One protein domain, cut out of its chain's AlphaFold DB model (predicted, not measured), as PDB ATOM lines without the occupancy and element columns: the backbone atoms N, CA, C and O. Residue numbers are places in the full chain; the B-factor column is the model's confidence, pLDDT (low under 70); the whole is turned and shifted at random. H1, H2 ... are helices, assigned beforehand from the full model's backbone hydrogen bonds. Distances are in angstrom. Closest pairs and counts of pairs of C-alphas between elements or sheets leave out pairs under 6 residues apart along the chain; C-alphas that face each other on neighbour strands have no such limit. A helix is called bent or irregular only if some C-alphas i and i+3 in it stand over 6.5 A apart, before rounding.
ATOM      1  N   ARG A  25     238.748 231.443 175.437       36.34
ATOM      2  CA  ARG A  25     237.586 232.042 174.761       36.34
ATOM      3  C   ARG A  25     237.325 233.483 175.217       36.34
ATOM      4  O   ARG A  25     236.396 233.722 175.983       36.34
ATOM      5  N   ALA A  26     238.084 234.440 174.713       38.88
ATOM      6  CA  ALA A  26     237.693 235.840 174.785       38.88
ATOM      7  C   ALA A  26     237.705 236.407 173.359       38.88
ATOM      8  O   ALA A  26     238.736 236.429 172.691       38.88
ATOM      9  N   ARG A  27     236.522 236.751 172.833       38.50
ATOM     10  CA  ARG A  27     236.383 237.344 171.497       38.50
ATOM     11  C   ARG A  27     236.940 238.763 171.560       38.50
ATOM     12  O   ARG A  27     236.271 239.637 172.093       38.50
ATOM     13  N   CYS A  28     238.128 238.973 171.003       38.94
ATOM     14  CA  CYS A  28     238.594 240.314 170.678       38.94
ATOM     15  C   CYS A  28     237.700 240.859 169.548       38.94
ATOM     16  O   CYS A  28     237.506 240.202 168.521       38.94
ATOM     17  N   THR A  29     237.068 242.006 169.764       44.69
ATOM     18  CA  THR A  29     236.190 242.657 168.793       44.69
ATOM     19  C   THR A  29     237.009 243.230 167.634       44.69
ATOM     20  O   THR A  29     238.192 243.551 167.758       44.69
ATOM     21  N   ARG A  30     236.377 243.383 166.465       40.88
ATOM     22  CA  ARG A  30     237.004 243.983 165.274       40.88
ATOM     23  C   ARG A  30     237.513 245.411 165.542       40.88
ATOM     24  O   ARG A  30     238.496 245.826 164.936       40.88
ATOM     25  N   GLU A  31     236.875 246.116 166.476       41.94
ATOM     26  CA  GLU A  31     237.270 247.438 166.974       41.94
ATOM     27  C   GLU A  31     238.521 247.379 167.868       41.94
ATOM     28  O   GLU A  31     239.379 248.247 167.785       41.94
ATOM     29  N   GLU A  32     238.685 246.338 168.686       42.09
ATOM     30  CA  GLU A  32     239.866 246.158 169.548       42.09
ATOM     31  C   GLU A  32     241.111 245.817 168.740       42.09
ATOM     32  O   GLU A  32     242.170 246.400 168.952       42.09
ATOM     33  N   VAL A  33     240.962 244.955 167.739       45.38
ATOM     34  CA  VAL A  33     242.002 244.698 166.742       45.38
ATOM     35  C   VAL A  33     242.339 245.980 165.962       45.38
ATOM     36  O   VAL A  33     243.495 246.204 165.609       45.38
ATOM     37  N   ARG A  34     241.356 246.870 165.761       41.31
ATOM     38  CA  ARG A  34     241.565 248.193 165.162       41.31
ATOM     39  C   ARG A  34     242.337 249.163 166.048       41.31
ATOM     40  O   ARG A  34     243.257 249.816 165.571       41.31
ATOM     41  N   VAL A  35     241.997 249.242 167.324       42.47
ATOM     42  CA  VAL A  35     242.647 250.159 168.269       42.47
ATOM     43  C   VAL A  35     244.059 249.687 168.629       42.47
ATOM     44  O   VAL A  35     244.966 250.507 168.683       42.47
ATOM     45  N   PHE A  36     244.272 248.380 168.815       43.62
ATOM     46  CA  PHE A  36     245.599 247.831 169.119       43.62
ATOM     47  C   PHE A  36     246.501 247.706 167.888       43.62
ATOM     48  O   PHE A  36     247.722 247.702 168.039       43.62
ATOM     49  N   PHE A  37     245.930 247.581 166.683       44.41
ATOM     50  CA  PHE A  37     246.720 247.193 165.521       44.41
ATOM     51  C   PHE A  37     246.292 247.742 164.148       44.41
ATOM     52  O   PHE A  37     246.891 247.319 163.166       44.41
ATOM     53  N   CYS A  38     245.318 248.649 163.986       37.28
ATOM     54  CA  CYS A  38     244.929 249.132 162.640       37.28
ATOM     55  C   CYS A  38     245.736 250.298 162.071       37.28
ATOM     56  O   CYS A  38     245.248 250.991 161.181       37.28
ATOM     57  N   GLN A  39     246.999 250.444 162.464       43.16
ATOM     58  CA  GLN A  39     247.989 251.007 161.543       43.16
ATOM     59  C   GLN A  39     249.272 250.166 161.528       43.16
ATOM     60  O   GLN A  39     250.336 250.720 161.780       43.16
ATOM     61  N   PRO A  40     249.219 248.853 161.232       39.50
ATOM     62  CA  PRO A  40     250.433 248.043 161.147       39.50
ATOM     63  C   PRO A  40     251.334 248.566 160.017       39.50
ATOM     64  O   PRO A  40     252.538 248.711 160.192       39.50
ATOM     65  N   ASP A  41     250.733 249.000 158.909       38.06
ATOM     66  CA  ASP A  41     251.390 249.646 157.772       38.06
ATOM     67  C   ASP A  41     252.075 250.972 158.139       38.06
ATOM     68  O   ASP A  41     252.985 251.396 157.431       38.06
ATOM     69  N   ARG A  42     251.684 251.622 159.250       36.84
ATOM     70  CA  ARG A  42     252.446 252.746 159.807       36.84
ATOM     71  C   ARG A  42     253.449 252.243 160.842       36.84
ATOM     72  O   ARG A  42     254.637 252.461 160.629       36.84
ATOM     73  N   MET A  43     252.997 251.521 161.875       39.53
ATOM     74  CA  MET A  43     253.756 251.053 163.055       39.53
ATOM     75  C   MET A  43     255.024 250.242 162.762       39.53
ATOM     76  O   MET A  43     255.911 250.175 163.607       39.53
ATOM     77  N   ILE A  44     255.109 249.598 161.599       47.00
ATOM     78  CA  ILE A  44     256.263 248.763 161.242       47.00
ATOM     79  C   ILE A  44     257.425 249.608 160.700       47.00
ATOM     80  O   ILE A  44     258.540 249.107 160.612       47.00
ATOM     81  N   SER A  45     257.191 250.890 160.390       51.50
ATOM     82  CA  SER A  45     258.253 251.775 159.911       51.50
ATOM     83  C   SER A  45     258.883 252.612 161.029       51.50
ATOM     84  O   SER A  45     258.173 253.125 161.896       51.50
ATOM     85  N   SER A  46     260.187 252.871 160.969       50.38
ATOM     86  CA  SER A  46     260.928 253.867 161.754       50.38
ATOM     87  C   SER A  46     260.221 255.227 161.759       50.38
ATOM     88  O   SER A  46     260.219 255.937 162.763       50.38
ATOM     89  N   HIS A  47     259.511 255.554 160.674       53.91
ATOM     90  CA  HIS A  47     258.688 256.755 160.546       53.91
ATOM     91  C   HIS A  47     257.507 256.791 161.524       53.91
ATOM     92  O   HIS A  47     257.165 257.863 162.023       53.91
ATOM     93  N   SER A  48     256.893 255.651 161.844       59.47
ATOM     94  CA  SER A  48     255.840 255.616 162.865       59.47
ATOM     95  C   SER A  48     256.368 255.768 164.269       59.47
ATOM     96  O   SER A  48     255.776 256.516 165.033       59.47
ATOM     97  N   ILE A  49     257.500 255.140 164.587       61.97
ATOM     98  CA  ILE A  49     258.147 255.288 165.890       61.97
ATOM     99  C   ILE A  49     258.618 256.739 166.064       61.97
ATOM    100  O   ILE A  49     258.477 257.320 167.137       61.97
ATOM    101  N   ARG A  50     259.057 257.390 164.983       62.38
ATOM    102  CA  ARG A  50     259.355 258.825 164.986       62.38
ATOM    103  C   ARG A  50     258.109 259.677 165.251       62.38
ATOM    104  O   ARG A  50     258.170 260.620 166.035       62.38
ATOM    105  N   GLY A  51     256.967 259.321 164.657       65.75
ATOM    106  CA  GLY A  51     255.669 259.926 164.982       65.75
ATOM    107  C   GLY A  51     255.256 259.702 166.443       65.75
ATOM    108  O   GLY A  51     254.675 260.589 167.065       65.75
ATOM    109  N   SER A  52     255.634 258.561 167.021       71.69
ATOM    110  CA  SER A  52     255.379 258.191 168.415       71.69
ATOM    111  C   SER A  52     255.972 259.210 169.407       71.69
ATOM    112  O   SER A  52     255.313 259.586 170.377       71.69
ATOM    113  N   SER A  53     257.143 259.796 169.121       75.12
ATOM    114  CA  SER A  53     257.716 260.841 169.987       75.12
ATOM    115  C   SER A  53     256.787 262.048 170.207       75.12
ATOM    116  O   SER A  53     256.891 262.690 171.259       75.12
ATOM    117  N   ILE A  54     255.922 262.387 169.249       78.81
ATOM    118  CA  ILE A  54     254.976 263.503 169.390       78.81
ATOM    119  C   ILE A  54     253.932 263.160 170.458       78.81
ATOM    120  O   ILE A  54     253.685 263.959 171.358       78.81
ATOM    121  N   TYR A  55     253.409 261.932 170.440       83.88
ATOM    122  CA  TYR A  55     252.433 261.467 171.426       83.88
ATOM    123  C   TYR A  55     252.999 261.452 172.852       83.88
ATOM    124  O   TYR A  55     252.302 261.826 173.791       83.88
ATOM    125  N   LEU A  56     254.276 261.091 173.033       90.88
ATOM    126  CA  LEU A  56     254.927 261.170 174.350       90.88
ATOM    127  C   LEU A  56     254.980 262.599 174.884       90.88
ATOM    128  O   LEU A  56     254.717 262.824 176.064       90.88
ATOM    129  N   HIS A  57     255.289 263.565 174.020       91.81
ATOM    130  CA  HIS A  57     255.273 264.972 174.397       91.81
ATOM    131  C   HIS A  57     253.861 265.441 174.780       91.81
ATOM    132  O   HIS A  57     253.689 266.133 175.785       91.81
ATOM    133  N   ASP A  58     252.841 265.008 174.041       92.12
ATOM    134  CA  ASP A  58     251.450 265.316 174.373       92.12
ATOM    135  C   ASP A  58     251.024 264.694 175.706       92.12
ATOM    136  O   ASP A  58     250.365 265.367 176.499       92.12
ATOM    137  N   PHE A  59     251.455 263.470 176.027       95.19
ATOM    138  CA  PHE A  59     251.213 262.885 177.349       95.19
ATOM    139  C   PHE A  59     251.878 263.688 178.469       95.19
ATOM    140  O   PHE A  59     251.228 263.962 179.476       95.19
ATOM    141  N   ILE A  60     253.122 264.141 178.289       96.50
ATOM    142  CA  ILE A  60     253.801 265.016 179.262       96.50
ATOM    143  C   ILE A  60     253.018 266.325 179.454       96.50
ATOM    144  O   ILE A  60     252.861 266.809 180.571       96.50
ATOM    145  N   ARG A  61     252.456 266.904 178.389       96.25
ATOM    146  CA  ARG A  61     251.588 268.085 178.524       96.25
ATOM    147  C   ARG A  61     250.280 267.756 179.239       96.25
ATOM    148  O   ARG A  61     249.842 268.532 180.089       96.25
ATOM    149  N   LYS A  62     249.666 266.606 178.939       96.31
ATOM    150  CA  LYS A  62     248.445 266.148 179.612       96.31
ATOM    151  C   LYS A  62     248.668 266.002 181.121       96.31
ATOM    152  O   LYS A  62     247.786 266.427 181.868       96.31
ATOM    153  N   THR A  63     249.828 265.525 181.594       97.31
ATOM    154  CA  THR A  63     250.092 265.442 183.047       97.31
ATOM    155  C   THR A  63     250.031 266.808 183.725       97.31
ATOM    156  O   THR A  63     249.468 266.904 184.811       97.31
ATOM    157  N   LEU A  64     250.516 267.876 183.079       95.62
ATOM    158  CA  LEU A  64     250.448 269.243 183.623       95.62
ATOM    159  C   LEU A  64     249.005 269.732 183.798       95.62
ATOM    160  O   LEU A  64     248.708 270.451 184.746       95.62
ATOM    161  N   THR A  65     248.102 269.328 182.902       96.00
ATOM    162  CA  THR A  65     246.676 269.692 182.980       96.00
ATOM    163  C   THR A  65     245.875 268.793 183.922       96.00
ATOM    164  O   THR A  65     244.905 269.238 184.533       96.00
ATOM    165  N   LEU A  66     246.273 267.525 184.046       96.81
ATOM    166  CA  LEU A  66     245.583 266.529 184.856       96.81
ATOM    167  C   LEU A  66     245.979 266.629 186.331       96.81
ATOM    168  O   LEU A  66     245.119 266.531 187.200       96.81
ATOM    169  N   SER A  67     247.259 266.866 186.616       97.38
ATOM    170  CA  SER A  67     247.802 266.875 187.975       97.38
ATOM    171  C   SER A  67     247.073 267.842 188.920       97.38
ATOM    172  O   SER A  67     246.653 267.398 189.985       97.38
ATOM    173  N   PRO A  68     246.777 269.108 188.557       96.44
ATOM    174  CA  PRO A  68     246.021 270.012 189.430       96.44
ATOM    175  C   PRO A  68     244.606 269.530 189.782       96.44
ATOM    176  O   PRO A  68     244.020 270.034 190.735       96.44
ATOM    177  N   ARG A  69     244.054 268.577 189.019       95.81
ATOM    178  CA  ARG A  69     242.701 268.031 189.191       95.81
ATOM    179  C   ARG A  69     242.665 266.785 190.081       95.81
ATOM    180  O   ARG A  69     241.578 266.315 190.399       95.81
ATOM    181  N   LEU A  70     243.828 266.250 190.454       96.06
ATOM    182  CA  LEU A  70     243.946 265.111 191.362       96.06
ATOM    183  C   LEU A  70     243.795 265.558 192.819       96.06
ATOM    184  O   LEU A  70     244.327 266.598 193.225       96.06
ATOM    185  N   ARG A  71     243.096 264.752 193.619       94.50
ATOM    186  CA  ARG A  71     242.745 265.071 195.012       94.50
ATOM    187  C   ARG A  71     243.957 264.927 195.926       94.50
ATOM    188  O   ARG A  71     244.228 265.774 196.781       94.50
ATOM    189  N   SER A  72     244.720 263.856 195.740       94.88
ATOM    190  CA  SER A  72     245.846 263.511 196.590       94.88
ATOM    191  C   SER A  72     247.114 264.242 196.163       94.88
ATOM    192  O   SER A  72     247.542 264.218 195.008       94.88
ATOM    193  N   ARG A  73     247.798 264.868 197.130       95.88
ATOM    194  CA  ARG A  73     249.148 265.416 196.914       95.88
ATOM    195  C   ARG A  73     250.121 264.341 196.420       95.88
ATOM    196  O   ARG A  73     250.966 264.636 195.585       95.88
ATOM    197  N   HIS A  74     249.987 263.110 196.905       95.62
ATOM    198  CA  HIS A  74     250.878 262.024 196.506       95.62
ATOM    199  C   HIS A  74     250.553 261.484 195.123       95.62
ATOM    200  O   HIS A  74     251.473 261.214 194.362       95.62
ATOM    201  N   ALA A  75     249.278 261.416 194.741       96.75
ATOM    202  CA  ALA A  75     248.933 261.095 193.361       96.75
ATOM    203  C   ALA A  75     249.544 262.111 192.380       96.75
ATOM    204  O   ALA A  75     250.116 261.720 191.367       96.75
ATOM    205  N   ARG A  76     249.516 263.409 192.719       97.81
ATOM    206  CA  ARG A  76     250.182 264.466 191.937       97.81
ATOM    207  C   ARG A  76     251.689 264.270 191.833       97.81
ATOM    208  O   ARG A  76     252.249 264.441 190.756       97.81
ATOM    209  N   GLU A  77     252.332 263.898 192.934       97.75
ATOM    210  CA  GLU A  77     253.763 263.587 192.981       97.75
ATOM    211  C   GLU A  77     254.107 262.387 192.087       97.75
ATOM    212  O   GLU A  77     254.979 262.495 191.230       97.75
ATOM    213  N   PHE A  78     253.373 261.275 192.193       98.06
ATOM    214  CA  PHE A  78     253.574 260.111 191.324       98.06
ATOM    215  C   PHE A  78     253.250 260.405 189.854       98.06
ATOM    216  O   PHE A  78     253.935 259.896 188.969       98.06
ATOM    217  N   LEU A  79     252.264 261.254 189.561       98.44
ATOM    218  CA  LEU A  79     251.958 261.650 188.187       98.44
ATOM    219  C   LEU A  79     253.055 262.555 187.596       98.44
ATOM    220  O   LEU A  79     253.502 262.321 186.476       98.44
ATOM    221  N   ASN A  80     253.518 263.565 188.333       97.94
ATOM    222  CA  ASN A  80     254.499 264.531 187.829       97.94
ATOM    223  C   ASN A  80     255.925 263.968 187.863       97.94
ATOM    224  O   ASN A  80     256.626 263.939 186.853       97.94
ATOM    225  N   GLU A  81     256.355 263.490 189.025       97.50
ATOM    226  CA  GLU A  81     257.733 263.054 189.253       97.50
ATOM    227  C   GLU A  81     257.943 261.590 188.859       97.50
ATOM    228  O   GLU A  81     259.044 261.189 188.476       97.50
ATOM    229  N   GLY A  82     256.878 260.788 188.926       97.50
ATOM    230  CA  GLY A  82     256.883 259.394 188.507       97.50
ATOM    231  C   GLY A  82     256.657 259.245 187.006       97.50
ATOM    232  O   GLY A  82     257.579 258.880 186.277       97.50
ATOM    233  N   VAL A  83     255.435 259.532 186.554       98.31
ATOM    234  CA  VAL A  83     254.978 259.286 185.178       98.31
ATOM    235  C   VAL A  83     255.555 260.305 184.191       98.31
ATOM    236  O   VAL A  83     256.195 259.897 183.224       98.31
ATOM    237  N   ALA A  84     255.393 261.614 184.417       98.19
ATOM    238  CA  ALA A  84     255.774 262.631 183.429       98.19
ATOM    239  C   ALA A  84     257.284 262.652 183.146       98.19
ATOM    240  O   ALA A  84     257.698 262.633 181.985       98.19
ATOM    241  N   ARG A  85     258.125 262.607 184.193       98.06
ATOM    242  CA  ARG A  85     259.588 262.509 184.026       98.06
ATOM    243  C   ARG A  85     259.992 261.280 183.209       98.06
ATOM    244  O   ARG A  85     260.813 261.395 182.300       98.06
ATOM    245  N   ARG A  86     259.390 260.117 183.483       97.81
ATOM    246  CA  ARG A  86     259.699 258.867 182.770       97.81
ATOM    247  C   ARG A  86     259.194 258.856 181.337       97.81
ATOM    248  O   ARG A  86     259.884 258.319 180.481       97.81
ATOM    249  N   LEU A  87     258.056 259.486 181.046       97.44
ATOM    250  CA  LEU A  87     257.623 259.724 179.666       97.44
ATOM    251  C   LEU A  87     258.652 260.575 178.906       97.44
ATOM    252  O   LEU A  87     258.942 260.283 177.749       97.44
ATOM    253  N   GLY A  88     259.261 261.567 179.566       96.75
ATOM    254  CA  GLY A  88     260.378 262.339 179.013       96.75
ATOM    255  C   GLY A  88     261.605 261.477 178.702       96.75
ATOM    256  O   GLY A  88     262.138 261.539 177.596       96.75
ATOM    257  N   MET A  89     262.017 260.617 179.637       97.06
ATOM    258  CA  MET A  89     263.136 259.682 179.429       97.06
ATOM    259  C   MET A  89     262.839 258.658 178.321       97.06
ATOM    260  O   MET A  89     263.705 258.352 177.500       97.06
ATOM    261  N   LEU A  90     261.602 258.159 178.267       95.06
ATOM    262  CA  LEU A  90     261.128 257.251 177.227       95.06
ATOM    263  C   LEU A  90     261.165 257.931 175.854       95.06
ATOM    264  O   LEU A  90     261.629 257.322 174.897       95.06
ATOM    265  N   LYS A  91     260.756 259.205 175.765       95.12
ATOM    266  CA  LYS A  91     260.818 260.003 174.532       95.12
ATOM    267  C   LYS A  91     262.244 260.107 174.004       95.12
ATOM    268  O   LYS A  91     262.474 259.778 172.848       95.12
ATOM    269  N   VAL A  92     263.193 260.500 174.857       95.38
ATOM    270  CA  VAL A  92     264.614 260.587 174.479       95.38
ATOM    271  C   VAL A  92     265.134 259.230 173.996       95.38
ATOM    272  O   VAL A  92     265.805 259.159 172.970       95.38
ATOM    273  N   SER A  93     264.767 258.146 174.685       93.81
ATOM    274  CA  SER A  93     265.178 256.792 174.296       93.81
ATOM    275  C   SER A  93     264.644 256.408 172.913       93.81
ATOM    276  O   SER A  93     265.383 255.888 172.080       93.81
ATOM    277  N   VAL A  94     263.368 256.702 172.649       90.94
ATOM    278  CA  VAL A  94     262.711 256.446 171.360       90.94
ATOM    279  C   VAL A  94     263.332 257.282 170.238       90.94
ATOM    280  O   VAL A  94     263.593 256.744 169.162       90.94
ATOM    281  N   ASP A  95     263.616 258.562 170.486       90.12
ATOM    282  CA  ASP A  95     264.263 259.443 169.508       90.12
ATOM    283  C   ASP A  95     265.651 258.925 169.122       90.12
ATOM    284  O   ASP A  95     265.960 258.824 167.935       90.12
ATOM    285  N   ASN A  96     266.463 258.537 170.108       92.00
ATOM    286  CA  ASN A  96     267.797 257.983 169.875       92.00
ATOM    287  C   ASN A  96     267.738 256.668 169.089       92.00
ATOM    288  O   ASN A  96     268.517 256.472 168.157       92.00
ATOM    289  N   ILE A  97     266.790 255.782 169.419       88.25
ATOM    290  CA  ILE A  97     266.567 254.537 168.668       88.25
ATOM    291  C   ILE A  97     266.253 254.852 167.202       88.25
ATOM    292  O   ILE A  97     266.865 254.266 166.315       88.25
ATOM    293  N   CYS A  98     265.358 255.807 166.936       84.69
ATOM    294  CA  CYS A  98     264.986 256.189 165.570       84.69
ATOM    295  C   CYS A  98     266.105 256.897 164.796       84.69
ATOM    296  O   CYS A  98     266.062 256.931 163.570       84.69
ATOM    297  N   GLN A  99     267.055 257.525 165.489       87.50
ATOM    298  CA  GLN A  99     268.212 258.167 164.860       87.50
ATOM    299  C   GLN A  99     269.298 257.154 164.490       87.50
ATOM    300  O   GLN A  99     269.952 257.313 163.464       87.50
ATOM    301  N   LEU A 100     269.497 256.130 165.323       85.88
ATOM    302  CA  LEU A 100     270.543 255.122 165.131       85.88
ATOM    303  C   LEU A 100     270.105 253.969 164.230       85.88
ATOM    304  O   LEU A 100     270.929 253.381 163.525       85.88
ATOM    305  N   TYR A 101     268.817 253.634 164.271       78.81
ATOM    306  CA  TYR A 101     268.266 252.506 163.550       78.81
ATOM    307  C   TYR A 101     267.375 252.950 162.385       78.81
ATOM    308  O   TYR A 101     266.388 253.663 162.567       78.81
ATOM    309  N   ASP A 102     267.672 252.414 161.199       73.06
ATOM    310  CA  ASP A 102     266.814 252.465 160.017       73.06
ATOM    311  C   ASP A 102     266.513 251.031 159.553       73.06
ATOM    312  O   ASP A 102     267.414 250.204 159.423       73.06
ATOM    313  N   GLU A 103     265.245 250.728 159.278       68.31
ATOM    314  CA  GLU A 103     264.807 249.437 158.724       68.31
ATOM    315  C   GLU A 103     265.395 249.136 157.344       68.31
ATOM    316  O   GLU A 103     265.417 247.985 156.918       68.31
ATOM    317  N   ARG A 104     265.857 250.171 156.637       66.06
ATOM    318  CA  ARG A 104     266.499 250.072 155.321       66.06
ATOM    319  C   ARG A 104     268.011 249.939 155.422       66.06
ATOM    320  O   ARG A 104     268.676 249.865 154.390       66.06
ATOM    321  N   ARG A 105     268.564 249.956 156.637       68.38
ATOM    322  CA  ARG A 105     269.999 249.836 156.860       68.38
ATOM    323  C   ARG A 105     270.476 248.458 156.401       68.38
ATOM    324  O   ARG A 105     269.988 247.436 156.873       68.38
ATOM    325  N   ILE A 106     271.443 248.462 155.488       65.19
ATOM    326  CA  ILE A 106     272.109 247.258 154.967       65.19
ATOM    327  C   ILE A 106     273.530 247.086 155.511       65.19
ATOM    328  O   ILE A 106     274.114 246.019 155.369       65.19
ATOM    329  N   GLU A 107     274.081 248.130 156.131       68.94
ATOM    330  CA  GLU A 107     275.411 248.122 156.733       68.94
ATOM    331  C   GLU A 107     275.327 247.777 158.226       68.94
ATOM    332  O   GLU A 107     274.405 248.243 158.908       68.94
ATOM    333  N   PRO A 108     276.293 247.024 158.770       69.75
ATOM    334  CA  PRO A 108     276.325 246.713 160.193       69.75
ATOM    335  C   PRO A 108     276.429 247.979 161.056       69.75
ATOM    336  O   PRO A 108     276.935 249.017 160.620       69.75
ATOM    337  N   MET A 109     275.917 247.913 162.288       76.31
ATOM    338  CA  MET A 109     276.191 248.936 163.301       76.31
ATOM    339  C   MET A 109     277.613 248.791 163.830       76.31
ATOM    340  O   MET A 109     278.064 247.678 164.085       76.31
ATOM    341  N   ASP A 110     278.306 249.916 164.013       80.56
ATOM    342  CA  ASP A 110     279.571 249.906 164.744       80.56
ATOM    343  C   ASP A 110     279.338 249.646 166.247       80.56
ATOM    344  O   ASP A 110     278.216 249.761 166.754       80.56
ATOM    345  N   ASP A 111     280.400 249.294 166.974       78.62
ATOM    346  CA  ASP A 111     280.320 248.950 168.399       78.62
ATOM    347  C   ASP A 111     279.671 250.057 169.243       78.62
ATOM    348  O   ASP A 111     278.900 249.775 170.163       78.62
ATOM    349  N   ASN A 112     279.950 251.326 168.930       86.88
ATOM    350  CA  ASN A 112     279.404 252.456 169.669       86.88
ATOM    351  C   ASN A 112     277.909 252.631 169.373       86.88
ATOM    352  O   ASN A 112     277.112 252.793 170.296       86.88
ATOM    353  N   GLN A 113     277.499 252.533 168.109       86.62
ATOM    354  CA  GLN A 113     276.090 252.550 167.717       86.62
ATOM    355  C   GLN A 113     275.312 251.415 168.388       86.62
ATOM    356  O   GLN A 113     274.247 251.657 168.958       86.62
ATOM    357  N   THR A 114     275.862 250.200 168.390       83.56
ATOM    358  CA  THR A 114     275.264 249.028 169.042       83.56
ATOM    359  C   THR A 114     275.144 249.216 170.554       83.56
ATOM    360  O   THR A 114     274.094 248.911 171.135       83.56
ATOM    361  N   ALA A 115     276.175 249.764 171.205       87.56
ATOM    362  CA  ALA A 115     276.161 250.057 172.635       87.56
ATOM    363  C   ALA A 115     275.108 251.116 172.991       87.56
ATOM    364  O   ALA A 115     274.284 250.893 173.883       87.56
ATOM    365  N   VAL A 116     275.070 252.236 172.259       91.62
ATOM    366  CA  VAL A 116     274.090 253.308 172.484       91.62
ATOM    367  C   VAL A 116     272.672 252.804 172.215       91.62
ATOM    368  O   VAL A 116     271.754 253.097 172.986       91.62
ATOM    369  N   LEU A 117     272.459 252.010 171.167       88.31
ATOM    370  CA  LEU A 117     271.140 251.467 170.863       88.31
ATOM    371  C   LEU A 117     270.670 250.480 171.940       88.31
ATOM    372  O   LEU A 117     269.542 250.593 172.425       88.31
ATOM    373  N   SER A 118     271.555 249.585 172.388       88.12
ATOM    374  CA  SER A 118     271.287 248.668 173.503       88.12
ATOM    375  C   SER A 118     270.949 249.440 174.777       88.12
ATOM    376  O   SER A 118     269.957 249.136 175.441       88.12
ATOM    377  N   GLN A 119     271.705 250.493 175.102       92.25
ATOM    378  CA  GLN A 119     271.408 251.367 176.234       92.25
ATOM    379  C   GLN A 119     269.985 251.931 176.126       92.25
ATOM    380  O   GLN A 119     269.181 251.731 177.035       92.25
ATOM    381  N   ASN A 120     269.631 252.572 175.011       93.38
ATOM    382  CA  ASN A 120     268.305 253.176 174.846       93.38
ATOM    383  C   ASN A 120     267.164 252.144 174.919       93.38
ATOM    384  O   ASN A 120     266.115 252.440 175.486       93.38
ATOM    385  N   ILE A 121     267.369 250.914 174.437       90.00
ATOM    386  CA  ILE A 121     266.403 249.812 174.587       90.00
ATOM    387  C   ILE A 121     266.213 249.426 176.061       90.00
ATOM    388  O   ILE A 121     265.084 249.265 176.528       90.00
ATOM    389  N   ASN A 122     267.298 249.305 176.825       91.69
ATOM    390  CA  ASN A 122     267.212 249.026 178.260       91.69
ATOM    391  C   ASN A 122     266.480 250.153 179.000       91.69
ATOM    392  O   ASN A 122     265.571 249.897 179.796       91.69
ATOM    393  N   PHE A 123     266.824 251.406 178.695       94.12
ATOM    394  CA  PHE A 123     266.141 252.574 179.246       94.12
ATOM    395  C   PHE A 123     264.654 252.590 178.878       94.12
ATOM    396  O   PHE A 123     263.828 252.905 179.737       94.12
ATOM    397  N   PHE A 124     264.290 252.197 177.656       93.69
ATOM    398  CA  PHE A 124     262.899 252.085 177.225       93.69
ATOM    399  C   PHE A 124     262.097 251.140 178.128       93.69
ATOM    400  O   PHE A 124     261.054 251.532 178.663       93.69
ATOM    401  N   TYR A 125     262.578 249.914 178.350       93.88
ATOM    402  CA  TYR A 125     261.830 248.925 179.131       93.88
ATOM    403  C   TYR A 125     261.832 249.221 180.631       93.88
ATOM    404  O   TYR A 125     260.806 249.030 181.289       93.88
ATOM    405  N   ALA A 126     262.935 249.748 181.171       94.56
ATOM    406  CA  ALA A 126     262.993 250.196 182.562       94.56
ATOM    407  C   ALA A 126     261.978 251.321 182.834       94.56
ATOM    408  O   ALA A 126     261.222 251.268 183.807       94.56
ATOM    409  N   ASN A 127     261.906 252.317 181.945       96.44
ATOM    410  CA  ASN A 127     260.938 253.406 182.077       96.44
ATOM    411  C   ASN A 127     259.504 252.937 181.825       96.44
ATOM    412  O   ASN A 127     258.609 253.364 182.547       96.44
ATOM    413  N   THR A 128     259.284 252.023 180.877       95.75
ATOM    414  CA  THR A 128     257.968 251.414 180.626       95.75
ATOM    415  C   THR A 128     257.415 250.754 181.886       95.75
ATOM    416  O   THR A 128     256.326 251.105 182.334       95.75
ATOM    417  N   TYR A 129     258.183 249.854 182.503       95.75
ATOM    418  CA  TYR A 129     257.787 249.198 183.751       95.75
ATOM    419  C   TYR A 129     257.491 250.215 184.857       95.75
ATOM    420  O   TYR A 129     256.449 250.161 185.507       95.75
ATOM    421  N   ALA A 130     258.380 251.190 185.042       96.31
ATOM    422  CA  ALA A 130     258.238 252.143 186.127       96.31
ATOM    423  C   ALA A 130     257.095 253.154 185.906       96.31
ATOM    424  O   ALA A 130     256.533 253.646 186.882       96.31
ATOM    425  N   ILE A 131     256.700 253.443 184.658       97.88
ATOM    426  CA  ILE A 131     255.475 254.200 184.349       97.88
ATOM    427  C   ILE A 131     254.242 253.415 184.804       97.88
ATOM    428  O   ILE A 131     253.387 253.985 185.478       97.88
ATOM    429  N   VAL A 132     254.166 252.119 184.478       97.56
ATOM    430  CA  VAL A 132     253.063 251.235 184.900       97.56
ATOM    431  C   VAL A 132     252.953 251.193 186.426       97.56
ATOM    432  O   VAL A 132     251.855 251.317 186.970       97.56
ATOM    433  N   ASP A 133     254.086 251.068 187.117       96.69
ATOM    434  CA  ASP A 133     254.145 251.067 188.582       96.69
ATOM    435  C   ASP A 133     253.698 252.414 189.174       96.69
ATOM    436  O   ASP A 133     252.824 252.462 190.039       96.69
ATOM    437  N   CYS A 134     254.200 253.534 188.640       98.25
ATOM    438  CA  CYS A 134     253.791 254.865 189.091       98.25
ATOM    439  C   CYS A 134     252.292 255.105 188.877       98.25
ATOM    440  O   CYS A 134     251.641 255.641 189.771       98.25
ATOM    441  N   LEU A 135     251.724 254.685 187.741       98.38
ATOM    442  CA  LEU A 135     250.283 254.783 187.489       98.38
ATOM    443  C   LEU A 135     249.473 254.001 188.528       98.38
ATOM    444  O   LEU A 135     248.460 254.514 189.000       98.38
ATOM    445  N   ALA A 136     249.934 252.816 188.942       97.81
ATOM    446  CA  ALA A 136     249.293 252.065 190.021       97.81
ATOM    447  C   ALA A 136     249.214 252.895 191.309       97.81
ATOM    448  O   ALA A 136     248.151 252.989 191.917       97.81
ATOM    449  N   PHE A 137     250.306 253.562 191.694       97.56
ATOM    450  CA  PHE A 137     250.307 254.446 192.860       97.56
ATOM    451  C   PHE A 137     249.411 255.673 192.686       97.56
ATOM    452  O   PHE A 137     248.757 256.063 193.651       97.56
ATOM    453  N   VAL A 138     249.325 256.261 191.486       97.69
ATOM    454  CA  VAL A 138     248.380 257.360 191.225       97.69
ATOM    455  C   VAL A 138     246.950 256.899 191.514       97.69
ATOM    456  O   VAL A 138     246.261 257.548 192.296       97.69
ATOM    457  N   PHE A 139     246.527 255.750 190.977       97.38
ATOM    458  CA  PHE A 139     245.192 255.206 191.253       97.38
ATOM    459  C   PHE A 139     244.992 254.852 192.727       97.38
ATOM    460  O   PHE A 139     243.968 255.202 193.301       97.38
ATOM    461  N   ALA A 140     245.983 254.225 193.363       95.94
ATOM    462  CA  ALA A 140     245.918 253.864 194.777       95.94
ATOM    463  C   ALA A 140     245.732 255.079 195.700       95.94
ATOM    464  O   ALA A 140     245.146 254.949 196.768       95.94
ATOM    465  N   TYR A 141     246.270 256.243 195.320       95.31
ATOM    466  CA  TYR A 141     246.142 257.480 196.090       95.31
ATOM    467  C   TYR A 141     244.903 258.310 195.738       95.31
ATOM    468  O   TYR A 141     244.505 259.133 196.562       95.31
ATOM    469  N   GLU A 142     244.339 258.148 194.540       94.75
ATOM    470  CA  GLU A 142     243.113 258.841 194.121       94.75
ATOM    471  C   GLU A 142     241.836 258.094 194.507       94.75
ATOM    472  O   GLU A 142     240.784 258.719 194.650       94.75
ATOM    473  N   ASP A 143     241.918 256.778 194.689       93.00
ATOM    474  CA  ASP A 143     240.785 255.970 195.114       93.00
ATOM    475  C   ASP A 143     240.492 256.193 196.617       93.00
ATOM    476  O   ASP A 143     241.358 255.941 197.460       93.00
ATOM    477  N   PRO A 144     239.291 256.686 196.985       88.69
ATOM    478  CA  PRO A 144     238.953 256.997 198.376       88.69
ATOM    479  C   PRO A 144     238.803 255.749 199.261       88.69
ATOM    480  O   PRO A 144     238.947 255.845 200.484       88.69
ATOM    481  N   ASP A 145     238.530 254.592 198.659       88.81
ATOM    482  CA  ASP A 145     238.326 253.322 199.353       88.81
ATOM    483  C   ASP A 145     239.640 252.529 199.474       88.81
ATOM    484  O   ASP A 145     239.778 251.645 200.329       88.81
ATOM    485  N   TYR A 146     240.656 252.885 198.682       90.12
ATOM    486  CA  TYR A 146     241.983 252.286 198.751       90.12
ATOM    487  C   TYR A 146     242.866 252.949 199.822       90.12
ATOM    488  O   TYR A 146     243.527 253.967 199.622       90.12
ATOM    489  N   ARG A 147     242.942 252.330 201.005       85.12
ATOM    490  CA  ARG A 147     243.782 252.827 202.109       85.12
ATOM    491  C   ARG A 147     245.206 252.277 202.046       85.12
ATOM    492  O   ARG A 147     245.443 251.108 202.347       85.12
ATOM    493  N   LEU A 148     246.165 253.149 201.741       86.00
ATOM    494  CA  LEU A 148     247.596 252.851 201.842       86.00
ATOM    495  C   LEU A 148     248.130 253.102 203.258       86.00
ATOM    496  O   LEU A 148     248.349 254.248 203.653       86.00
ATOM    497  N   ASP A 149     248.407 252.031 204.006       80.44
ATOM    498  CA  ASP A 149     249.156 252.125 205.264       80.44
ATOM    499  C   ASP A 149     250.657 252.286 204.969       80.44
ATOM    500  O   ASP A 149     251.327 251.377 204.477       80.44
ATOM    501  N   ARG A 150     251.191 253.469 205.283       71.69
ATOM    502  CA  ARG A 150     252.605 253.820 205.082       71.69
ATOM    503  C   ARG A 150     253.550 253.229 206.113       71.69
ATOM    504  O   ARG A 150     254.745 253.134 205.848       71.69
ATOM    505  N   VAL A 151     253.036 252.840 207.274       76.00
ATOM    506  CA  VAL A 151     253.839 252.245 208.347       76.00
ATOM    507  C   VAL A 151     254.167 250.795 207.990       76.00
ATOM    508  O   VAL A 151     255.267 250.301 208.245       76.00
ATOM    509  N   ARG A 152     253.239 250.111 207.317       78.75
ATOM    510  CA  ARG A 152     253.417 248.731 206.864       78.75
ATOM    511  C   ARG A 152     254.060 248.692 205.481       78.75
ATOM    512  O   ARG A 152     253.374 248.680 204.464       78.75
ATOM    513  N   LYS A 153     255.389 248.530 205.438       72.56
ATOM    514  CA  LYS A 153     256.173 248.346 204.191       72.56
ATOM    515  C   LYS A 153     255.590 247.298 203.224       72.56
ATOM    516  O   LYS A 153     255.812 247.381 202.020       72.56
ATOM    517  N   ASN A 154     254.846 246.314 203.732       82.25
ATOM    518  CA  ASN A 154     254.223 245.273 202.918       82.25
ATOM    519  C   ASN A 154     253.003 245.751 202.113       82.25
ATOM    520  O   ASN A 154     252.682 245.103 201.123       82.25
ATOM    521  N   GLU A 155     252.341 246.853 202.477       82.94
ATOM    522  CA  GLU A 155     251.195 247.360 201.704       82.94
ATOM    523  C   GLU A 155     251.623 247.944 200.354       82.94
ATOM    524  O   GLU A 155     250.914 247.789 199.367       82.94
ATOM    525  N   PHE A 156     252.824 248.521 200.263       87.75
ATOM    526  CA  PHE A 156     253.354 249.054 199.003       87.75
ATOM    527  C   PHE A 156     253.601 247.945 197.978       87.75
ATOM    528  O   PHE A 156     253.355 248.133 196.795       87.75
ATOM    529  N   LYS A 157     254.011 246.755 198.435       88.25
ATOM    530  CA  LYS A 157     254.208 245.584 197.565       88.25
ATOM    531  C   LYS A 157     252.907 245.056 196.958       88.25
ATOM    532  O   LYS A 157     252.975 244.258 196.028       88.25
ATOM    533  N   LYS A 158     251.754 245.458 197.504       90.88
ATOM    534  CA  LYS A 158     250.421 245.089 197.012       90.88
ATOM    535  C   LYS A 158     249.878 246.077 195.980       90.88
ATOM    536  O   LYS A 158     248.778 245.872 195.479       90.88
ATOM    537  N   VAL A 159     250.588 247.174 195.716       95.50
ATOM    538  CA  VAL A 159     250.212 248.145 194.690       95.50
ATOM    539  C   VAL A 159     250.853 247.724 193.380       95.50
ATOM    540  O   VAL A 159     252.060 247.527 193.305       95.50
ATOM    541  N   GLY A 160     250.036 247.579 192.344       96.56
ATOM    542  CA  GLY A 160     250.518 247.306 190.998       96.56
ATOM    543  C   GLY A 160     249.353 247.064 190.058       96.56
ATOM    544  O   GLY A 160     248.505 246.227 190.355       96.56
ATOM    545  N   LEU A 161     249.317 247.758 188.913       96.50
ATOM    546  CA  LEU A 161     248.199 247.680 187.961       96.50
ATOM    547  C   LEU A 161     247.852 246.227 187.607       96.50
ATOM    548  O   LEU A 161     246.693 245.835 187.606       96.50
ATOM    549  N   PHE A 162     248.863 245.393 187.385       95.81
ATOM    550  CA  PHE A 162     248.663 243.999 187.000       95.81
ATOM    551  C   PHE A 162     248.496 243.029 188.178       95.81
ATOM    552  O   PHE A 162     248.259 241.847 187.946       95.81
ATOM    553  N   GLN A 163     248.558 243.485 189.433       95.25
ATOM    554  CA  GLN A 163     248.309 242.618 190.585       95.25
ATOM    555  C   GLN A 163     246.799 242.382 190.773       95.25
ATOM    556  O   GLN A 163     246.056 243.355 190.925       95.25
ATOM    557  N   PRO A 164     246.320 241.121 190.833       93.50
ATOM    558  CA  PRO A 164     244.893 240.823 190.996       93.50
ATOM    559  C   PRO A 164     244.262 241.506 192.213       93.50
ATOM    560  O   PRO A 164     243.253 242.192 192.095       93.50
ATOM    561  N   ALA A 165     244.928 241.417 193.367       91.56
ATOM    562  CA  ALA A 165     244.445 242.012 194.611       91.56
ATOM    563  C   ALA A 165     244.330 243.546 194.558       91.56
ATOM    564  O   ALA A 165     243.554 244.116 195.318       91.56
ATOM    565  N   PHE A 166     245.103 244.205 193.691       94.81
ATOM    566  CA  PHE A 166     245.041 245.647 193.487       94.81
ATOM    567  C   PHE A 166     243.923 246.019 192.515       94.81
ATOM    568  O   PHE A 166     243.032 246.794 192.854       94.81
ATOM    569  N   ARG A 167     243.940 245.428 191.314       93.50
ATOM    570  CA  ARG A 167     243.000 245.777 190.240       93.50
ATOM    571  C   ARG A 167     241.549 245.443 190.572       93.50
ATOM    572  O   ARG A 167     240.667 246.170 190.143       93.50
ATOM    573  N   ASP A 168     241.310 244.386 191.349       90.75
ATOM    574  CA  ASP A 168     239.958 243.989 191.753       90.75
ATOM    575  C   ASP A 168     239.405 244.889 192.881       90.75
ATOM    576  O   ASP A 168     238.212 244.837 193.180       90.75
ATOM    577  N   ARG A 169     240.250 245.718 193.516       92.31
ATOM    578  CA  ARG A 169     239.840 246.680 194.554       92.31
ATOM    579  C   ARG A 169     239.469 248.052 194.006       92.31
ATOM    580  O   ARG A 169     238.653 248.722 194.625       92.31
ATOM    581  N   ILE A 170     240.069 248.473 192.895       92.06
ATOM    582  CA  ILE A 170     239.801 249.785 192.297       92.06
ATOM    583  C   ILE A 170     238.698 249.631 191.258       92.06
ATOM    584  O   ILE A 170     238.837 248.895 190.277       92.06
ATOM    585  N   ARG A 171     237.589 250.337 191.480       88.69
ATOM    586  CA  ARG A 171     236.394 250.236 190.642       88.69
ATOM    587  C   ARG A 171     236.709 250.564 189.178       88.69
ATOM    588  O   ARG A 171     237.380 251.545 188.879       88.69
ATOM    589  N   ASP A 172     236.188 249.737 188.274       88.56
ATOM    590  CA  ASP A 172     236.282 249.864 186.812       88.56
ATOM    591  C   ASP A 172     237.718 249.874 186.236       88.56
ATOM    592  O   ASP A 172     237.882 249.983 185.019       88.56
ATOM    593  N   LEU A 173     238.767 249.709 187.056       92.81
ATOM    594  CA  LEU A 173     240.162 249.844 186.619       92.81
ATOM    595  C   LEU A 173     240.523 248.829 185.528       92.81
ATOM    596  O   LEU A 173     241.030 249.198 184.469       92.81
ATOM    597  N   ASP A 174     240.226 247.549 185.762       91.00
ATOM    598  CA  ASP A 174     240.504 246.479 184.799       91.00
ATOM    599  C   ASP A 174     239.686 246.629 183.510       91.00
ATOM    600  O   ASP A 174     240.224 246.449 182.423       91.00
ATOM    601  N   GLU A 175     238.409 247.010 183.605       89.69
ATOM    602  CA  GLU A 175     237.554 247.191 182.428       89.69
ATOM    603  C   GLU A 175     238.052 248.346 181.550       89.69
ATOM    604  O   GLU A 175     238.151 248.207 180.328       89.69
ATOM    605  N   LYS A 176     238.392 249.486 182.164       90.38
ATOM    606  CA  LYS A 176     238.803 250.693 181.438       90.38
ATOM    607  C   LYS A 176     240.218 250.591 180.881       90.38
ATOM    608  O   LYS A 176     240.452 251.068 179.774       90.38
ATOM    609  N   LEU A 177     241.134 249.956 181.612       91.44
ATOM    610  CA  LEU A 177     242.533 249.805 181.195       91.44
ATOM    611  C   LEU A 177     242.827 248.467 180.504       91.44
ATOM    612  O   LEU A 177     243.935 248.263 180.008       91.44
ATOM    613  N   ARG A 178     241.851 247.554 180.457       90.94
ATOM    614  CA  ARG A 178     241.949 246.225 179.830       90.94
ATOM    615  C   ARG A 178     243.106 245.390 180.393       90.94
ATOM    616  O   ARG A 178     243.796 244.688 179.650       90.94
ATOM    617  N   LEU A 179     243.331 245.439 181.706       92.31
ATOM    618  CA  LEU A 179     244.548 244.906 182.336       92.31
ATOM    619  C   LEU A 179     244.671 243.388 182.180       92.31
ATOM    620  O   LEU A 179     245.755 242.897 181.872       92.31
ATOM    621  N   ARG A 180     243.569 242.634 182.285       89.62
ATOM    622  CA  ARG A 180     243.567 241.178 182.025       89.62
ATOM    623  C   ARG A 180     244.051 240.812 180.622       89.62
ATOM    624  O   ARG A 180     244.693 239.781 180.448       89.62
ATOM    625  N   TRP A 181     243.777 241.648 179.623       86.12
ATOM    626  CA  TRP A 181     244.230 241.415 178.247       86.12
ATOM    627  C   TRP A 181     245.721 241.699 178.071       86.12
ATOM    628  O   TRP A 181     246.386 241.069 177.250       86.12
ATOM    629  N   LEU A 182     246.248 242.625 178.871       89.75
ATOM    630  CA  LEU A 182     247.641 243.052 178.849       89.75
ATOM    631  C   LEU A 182     248.528 242.271 179.837       89.75
ATOM    632  O   LEU A 182     249.738 242.466 179.846       89.75
ATOM    633  N   GLU A 183     247.972 241.354 180.635       89.44
ATOM    634  CA  GLU A 183     248.710 240.603 181.665       89.44
ATOM    635  C   GLU A 183     249.848 239.761 181.072       89.44
ATOM    636  O   GLU A 183     250.953 239.734 181.613       89.44
ATOM    637  N   ALA A 184     249.616 239.124 179.918       84.06
ATOM    638  CA  ALA A 184     250.661 238.379 179.216       84.06
ATOM    639  C   ALA A 184     251.786 239.300 178.722       84.06
ATOM    640  O   ALA A 184     252.955 238.970 178.882       84.06
ATOM    641  N   TRP A 185     251.433 240.467 178.176       90.25
ATOM    642  CA  TRP A 185     252.408 241.466 177.744       90.25
ATOM    643  C   TRP A 185     253.240 241.982 178.919       90.25
ATOM    644  O   TRP A 185     254.464 242.002 178.843       90.25
ATOM    645  N   TYR A 186     252.592 242.356 180.022       92.56
ATOM    646  CA  TYR A 186     253.290 242.872 181.193       92.56
ATOM    647  C   TYR A 186     254.219 241.820 181.799       92.56
ATOM    648  O   TYR A 186     255.354 242.134 182.154       92.56
ATOM    649  N   ARG A 187     253.778 240.557 181.853       87.62
ATOM    650  CA  ARG A 187     254.630 239.442 182.266       87.62
ATOM    651  C   ARG A 187     255.864 239.322 181.369       87.62
ATOM    652  O   ARG A 187     256.956 239.239 181.912       87.62
ATOM    653  N   ASP A 188     255.725 239.406 180.042       85.00
ATOM    654  CA  ASP A 188     256.884 239.405 179.133       85.00
ATOM    655  C   ASP A 188     257.851 240.562 179.443       85.00
ATOM    656  O   ASP A 188     259.069 240.377 179.418       85.00
ATOM    657  N   ILE A 189     257.333 241.763 179.741       88.25
ATOM    658  CA  ILE A 189     258.181 242.900 180.126       88.25
ATOM    659  C   ILE A 189     258.978 242.555 181.389       88.25
ATOM    660  O   ILE A 189     260.202 242.671 181.391       88.25
ATOM    661  N   VAL A 190     258.301 242.103 182.445       88.25
ATOM    662  CA  VAL A 190     258.928 241.805 183.739       88.25
ATOM    663  C   VAL A 190     259.907 240.637 183.640       88.25
ATOM    664  O   VAL A 190     261.020 240.745 184.142       88.25
ATOM    665  N   GLU A 191     259.527 239.548 182.975       82.69
ATOM    666  CA  GLU A 191     260.281 238.289 182.944       82.69
ATOM    667  C   GLU A 191     261.389 238.248 181.899       82.69
ATOM    668  O   GLU A 191     262.313 237.459 182.060       82.69
ATOM    669  N   LEU A 192     261.327 239.070 180.848       77.06
ATOM    670  CA  LEU A 192     262.279 238.949 179.738       77.06
ATOM    671  C   LEU A 192     263.004 240.249 179.391       77.06
ATOM    672  O   LEU A 192     264.015 240.198 178.698       77.06
ATOM    673  N   ARG A 193     262.479 241.418 179.784       79.12
ATOM    674  CA  ARG A 193     262.905 242.693 179.171       79.12
ATOM    675  C   ARG A 193     263.232 243.803 180.139       79.12
ATOM    676  O   ARG A 193     263.858 244.774 179.741       79.12
ATOM    677  N   HIS A 194     262.805 243.688 181.388       78.62
ATOM    678  CA  HIS A 194     263.066 244.683 182.407       78.62
ATOM    679  C   HIS A 194     264.505 244.544 182.928       78.62
ATOM    680  O   HIS A 194     264.784 243.660 183.741       78.62
ATOM    681  N   PRO A 195     265.437 245.419 182.519       74.38
ATOM    682  CA  PRO A 195     266.863 245.184 182.740       74.38
ATOM    683  C   PRO A 195     267.309 245.415 184.180       74.38
ATOM    684  O   PRO A 195     268.434 245.101 184.529       74.38
ATOM    685  N   VAL A 196     266.444 245.987 185.020       76.50
ATOM    686  CA  VAL A 196     266.696 246.106 186.461       76.50
ATOM    687  C   VAL A 196     266.194 244.863 187.211       76.50
ATOM    688  O   VAL A 196     266.664 244.575 188.306       76.50
ATOM    689  N   ALA A 197     265.250 244.106 186.635       73.88
ATOM    690  CA  ALA A 197     264.810 242.826 187.197       73.88
ATOM    691  C   ALA A 197     265.748 241.696 186.761       73.88
ATOM    692  O   ALA A 197     266.048 240.800 187.549       73.88
ATOM    693  N   HIS A 198     266.244 241.773 185.526       72.69
ATOM    694  CA  HIS A 198     267.226 240.837 184.996       72.69
ATOM    695  C   HIS A 198     268.628 241.279 185.367       72.69
ATOM    696  O   HIS A 198     268.981 242.441 185.243       72.69
ATOM    697  N   ARG A 199     269.464 240.339 185.804       71.50
ATOM    698  CA  ARG A 199     270.876 240.633 186.102       71.50
ATOM    699  C   ARG A 199     271.720 240.841 184.839       71.50
ATOM    700  O   ARG A 199     272.883 241.209 184.950       71.50
ATOM    701  N   ILE A 200     271.143 240.580 183.665       75.31
ATOM    702  CA  ILE A 200     271.775 240.727 182.357       75.31
ATOM    703  C   ILE A 200     270.949 241.750 181.567       75.31
ATOM    704  O   ILE A 200     269.761 241.500 181.332       75.31
ATOM    705  N   PRO A 201     271.534 242.897 181.180       82.25
ATOM    706  CA  PRO A 201     270.870 243.867 180.319       82.25
ATOM    707  C   PRO A 201     270.492 243.258 178.969       82.25
ATOM    708  O   PRO A 201     271.155 242.349 178.468       82.25
ATOM    709  N   LEU A 202     269.459 243.812 178.342       82.44
ATOM    710  CA  LEU A 202     269.164 243.507 176.952       82.44
ATOM    711  C   LEU A 202     270.335 243.961 176.085       82.44
ATOM    712  O   LEU A 202     270.775 245.106 176.168       82.44
ATOM    713  N   TYR A 203     270.820 243.069 175.239       76.56
ATOM    714  CA  TYR A 203     271.800 243.395 174.219       76.56
ATOM    715  C   TYR A 203     271.218 243.061 172.855       76.56
ATOM    716  O   TYR A 203     270.292 242.256 172.729       76.56
ATOM    717  N   LEU A 204     271.750 243.724 171.841       74.94
ATOM    718  CA  LEU A 204     271.408 243.462 170.458       74.94
ATOM    719  C   LEU A 204     272.279 242.321 169.950       74.94
ATOM    720  O   LEU A 204     273.492 242.507 169.856       74.94
ATOM    721  N   HIS A 279     262.205 243.422 161.400       51.12
ATOM    722  CA  HIS A 279     262.880 244.165 162.465       51.12
ATOM    723  C   HIS A 279     261.963 245.272 163.020       51.12
ATOM    724  O   HIS A 279     261.144 245.824 162.298       51.12
ATOM    725  N   LEU A 280     262.068 245.562 164.323       54.66
ATOM    726  CA  LEU A 280     261.325 246.586 165.103       54.66
ATOM    727  C   LEU A 280     259.846 246.385 165.406       54.66
ATOM    728  O   LEU A 280     259.284 247.171 166.176       54.66
ATOM    729  N   SER A 281     259.221 245.312 164.934       63.00
ATOM    730  CA  SER A 281     257.791 245.096 165.182       63.00
ATOM    731  C   SER A 281     257.434 245.073 166.673       63.00
ATOM    732  O   SER A 281     256.352 245.519 167.056       63.00
ATOM    733  N   ARG A 282     258.347 244.600 167.537       75.56
ATOM    734  CA  ARG A 282     258.044 244.453 168.962       75.56
ATOM    735  C   ARG A 282     258.173 245.737 169.782       75.56
ATOM    736  O   ARG A 282     257.265 246.008 170.556       75.56
ATOM    737  N   LEU A 283     259.228 246.533 169.600       79.69
ATOM    738  CA  LEU A 283     259.375 247.807 170.320       79.69
ATOM    739  C   LEU A 283     258.217 248.759 169.988       79.69
ATOM    740  O   LEU A 283     257.631 249.361 170.884       79.69
ATOM    741  N   ALA A 284     257.856 248.849 168.704       78.00
ATOM    742  CA  ALA A 284     256.719 249.646 168.257       78.00
ATOM    743  C   ALA A 284     255.405 249.159 168.884       78.00
ATOM    744  O   ALA A 284     254.613 249.971 169.362       78.00
ATOM    745  N   LEU A 285     255.191 247.836 168.932       80.12
ATOM    746  CA  LEU A 285     254.029 247.238 169.590       80.12
ATOM    747  C   LEU A 285     253.972 247.593 171.079       80.12
ATOM    748  O   LEU A 285     252.934 248.045 171.557       80.12
ATOM    749  N   ASP A 286     255.074 247.410 171.805       87.88
ATOM    750  CA  ASP A 286     255.117 247.696 173.239       87.88
ATOM    751  C   ASP A 286     254.888 249.189 173.508       87.88
ATOM    752  O   ASP A 286     254.151 249.538 174.426       87.88
ATOM    753  N   LEU A 287     255.440 250.073 172.670       88.62
ATOM    754  CA  LEU A 287     255.200 251.513 172.751       88.62
ATOM    755  C   LEU A 287     253.726 251.863 172.513       88.62
ATOM    756  O   LEU A 287     253.162 252.670 173.249       88.62
ATOM    757  N   GLY A 288     253.080 251.218 171.538       84.06
ATOM    758  CA  GLY A 288     251.643 251.366 171.300       84.06
ATOM    759  C   GLY A 288     250.798 250.930 172.501       84.06
ATOM    760  O   GLY A 288     249.849 251.622 172.873       84.06
ATOM    761  N   ILE A 289     251.175 249.832 173.164       88.44
ATOM    762  CA  ILE A 289     250.514 249.375 174.395       88.44
ATOM    763  C   ILE A 289     250.710 250.390 175.527       88.44
ATOM    764  O   ILE A 289     249.744 250.723 176.214       88.44
ATOM    765  N   VAL A 290     251.922 250.930 175.694       93.38
ATOM    766  CA  VAL A 290     252.194 251.993 176.677       93.38
ATOM    767  C   VAL A 290     251.327 253.218 176.408       93.38
ATOM    768  O   VAL A 290     250.750 253.760 177.346       93.38
ATOM    769  N   TYR A 291     251.175 253.634 175.150       91.69
ATOM    770  CA  TYR A 291     250.323 254.775 174.798       91.69
ATOM    771  C   TYR A 291     248.875 254.534 175.152       91.69
ATOM    772  O   TYR A 291     248.267 255.381 175.800       91.69
ATOM    773  N   HIS A 292     248.341 253.371 174.781       88.00
ATOM    774  CA  HIS A 292     246.978 253.012 175.138       88.00
ATOM    775  C   HIS A 292     246.776 253.032 176.655       88.00
ATOM    776  O   HIS A 292     245.814 253.624 177.139       88.00
ATOM    777  N   LEU A 293     247.701 252.431 177.407       94.25
ATOM    778  CA  LEU A 293     247.608 252.351 178.858       94.25
ATOM    779  C   LEU A 293     247.679 253.737 179.513       94.25
ATOM    780  O   LEU A 293     246.884 254.023 180.407       94.25
ATOM    781  N   VAL A 294     248.599 254.600 179.074       96.00
ATOM    782  CA  VAL A 294     248.756 255.964 179.603       96.00
ATOM    783  C   VAL A 294     247.541 256.826 179.259       96.00
ATOM    784  O   VAL A 294     247.006 257.486 180.146       96.00
ATOM    785  N   ASP A 295     247.070 256.789 178.011       93.31
ATOM    786  CA  ASP A 295     245.913 257.573 177.565       93.31
ATOM    787  C   ASP A 295     244.639 257.157 178.305       93.31
ATOM    788  O   ASP A 295     243.985 257.991 178.932       93.31
ATOM    789  N   ALA A 296     244.352 255.850 178.349       93.19
ATOM    790  CA  ALA A 296     243.209 255.312 179.083       93.19
ATOM    791  C   ALA A 296     243.300 255.617 180.587       93.19
ATOM    792  O   ALA A 296     242.285 255.902 181.228       93.19
ATOM    793  N   SER A 297     244.514 255.616 181.150       96.62
ATOM    794  CA  SER A 297     244.724 256.008 182.545       96.62
ATOM    795  C   SER A 297     244.406 257.480 182.770       96.62
ATOM    796  O   SER A 297     243.726 257.811 183.737       96.62
ATOM    797  N   PHE A 298     244.852 258.372 181.887       96.44
ATOM    798  CA  PHE A 298     244.580 259.804 182.013       96.44
ATOM    799  C   PHE A 298     243.094 260.117 181.840       96.44
ATOM    800  O   PHE A 298     242.556 260.922 182.601       96.44
ATOM    801  N   ASP A 299     242.416 259.442 180.914       93.56
ATOM    802  CA  ASP A 299     240.971 259.562 180.723       93.56
ATOM    803  C   ASP A 299     240.181 259.092 181.948       93.56
ATOM    804  O   ASP A 299     239.177 259.713 182.315       93.56
ATOM    805  N   LEU A 300     240.623 258.014 182.600       94.50
ATOM    806  CA  LEU A 300     240.018 257.530 183.837       94.50
ATOM    807  C   LEU A 300     240.278 258.501 184.999       94.50
ATOM    808  O   LEU A 300     239.341 258.913 185.682       94.50
ATOM    809  N   LEU A 301     241.523 258.950 185.173       95.31
ATOM    810  CA  LEU A 301     241.918 259.927 186.197       95.31
ATOM    811  C   LEU A 301     241.191 261.271 186.045       95.31
ATOM    812  O   LEU A 301     240.802 261.886 187.035       95.31
ATOM    813  N   ALA A 302     240.922 261.712 184.815       93.69
ATOM    814  CA  ALA A 302     240.184 262.946 184.556       93.69
ATOM    815  C   ALA A 302     238.724 262.909 185.047       93.69
ATOM    816  O   ALA A 302     238.109 263.977 185.174       93.69
ATOM    817  N   ARG A 303     238.167 261.714 185.303       90.31
ATOM    818  CA  ARG A 303     236.824 261.518 185.877       90.31
ATOM    819  C   ARG A 303     236.835 261.640 187.396       90.31
ATOM    820  O   ARG A 303     235.937 262.273 187.933       90.31
ATOM    821  N   TYR A 304     237.888 261.165 188.068       83.19
ATOM    822  CA  TYR A 304     238.040 261.327 189.520       83.19
ATOM    823  C   TYR A 304     238.010 262.799 189.960       83.19
ATOM    824  O   TYR A 304     237.582 263.098 191.073       83.19
ATOM    825  N   GLY A 305     238.415 263.727 189.089       70.50
ATOM    826  CA  GLY A 305     238.362 265.165 189.358       70.50
ATOM    827  C   GLY A 305     237.043 265.873 189.007       70.50
ATOM    828  O   GLY A 305     237.033 267.098 189.060       70.50
ATOM    829  N   LYS A 306     235.982 265.175 188.560       66.50
ATOM    830  CA  LYS A 306     234.702 265.792 188.129       66.50
ATOM    831  C   LYS A 306     233.529 265.633 189.101       66.50
ATOM    832  O   LYS A 306     232.547 266.338 188.926       66.50
TER     833      LYS A 306
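This is residues 25 to 204 and 279 to 306 of the 308 residues of an uncharacterized protein of Planctomycetes bacterium RBG_13_60_9 (UniProt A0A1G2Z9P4). Four long helices, H3, H4, H5 and H10, lie side by side in a bundle; H3, H4 and H5 follow each other back and forth, and H10 packs on both H3 and H5. H9 packs on H5 at one side of the bundle and short H8 on H10, while H1 and H2 lie outside the bundle near H10, and residues 149 to 154 stick out. The printed part has 208 residues with ten named helices, H1 to H10 in order, and no named strand; the class is all helix. It is compact, with a radius of gyration of the C-alphas of 17.7 A and spans of 57 by 40 by 36 A.

H1 is residues 30 to 37, 10.2 A long, beginning at C-alpha 30 (237.004, 243.983, 165.274). H2, residues 40 to 43, measures 4.9 A. H3, residues 46 to 69, is 35.9 A long with a kink of 25 degrees near residue 63. H4, residues 73 to 100, is 39.7 A long. H5, residues 111 to 142, is the longest, 46.3 A, beginning at C-alpha 111 (280.320, 248.950, 168.399). H6, residues 153 to 156, measures 5.9 A; H7, residues 164 to 167, 5.4 A; H8, residues 173 to 177, 5.9 A. H9, residues 179 to 193, is 18.8 A long and irregular: C-alphas 181 and 184 are 7.2 A apart. H10, residues 281 to 304, is 35.3 A long and ends at C-alpha 304 (238.040, 261.327, 189.520).

H10 is the hub, touching H2, H3, H5 and H8. It touches H3 at a shallow tilt of 18 degrees, the same way; the closest C-alphas, of Ile 49 and Ala 284, are 6.3 A apart. With residues 128 to 142 of H5 alone it touches at 23 degrees, closest at Thr 128 and Val 290, 7.0 A between C-alphas. H3 and H4 form a helical hairpin at 13 degrees, with C-alphas 60 and 84 at 5.2 A. H4 and H5 form another at 21 degrees, with C-alphas 75 and 138 at 4.3 A. H9 touches H5 at a steep tilt of 39 degrees, C-alphas 125 and 193 being 6.3 A apart. H8 touches H10, C-alphas 177 and 296 at 5.9 A. H2 only just touches H10, with 3 pairs of C-alphas within 8 A, the closest those of Met 43 and Ala 284, 6.1 A. H1 is close to H10 but not clearly touching, 7.3 A between C-alphas 36 and 288. H6 touches no helix; H7 is near H5. Every O i to N i+4 pair is within hydrogen-bond range in H1, H5 and H8, against 15 of 20 in H3, 21 of 24 in H4, 9 of 11 in H9 and 18 of 20 in H10; H2, H6 and H7 are too short for one.

The C-alphas farthest apart, of Glu 107 and Asp 145, are 56.7 A apart. Residues 205 to 278 are not printed, and C-alphas 204 and 279 are 11.7 A apart across the cut. Of the links printed whole, none is long. Mean pLDDT of the printed part is 82.7; residues 25 to 51, 103 to 108, 279 to 281 and 306 are under 70.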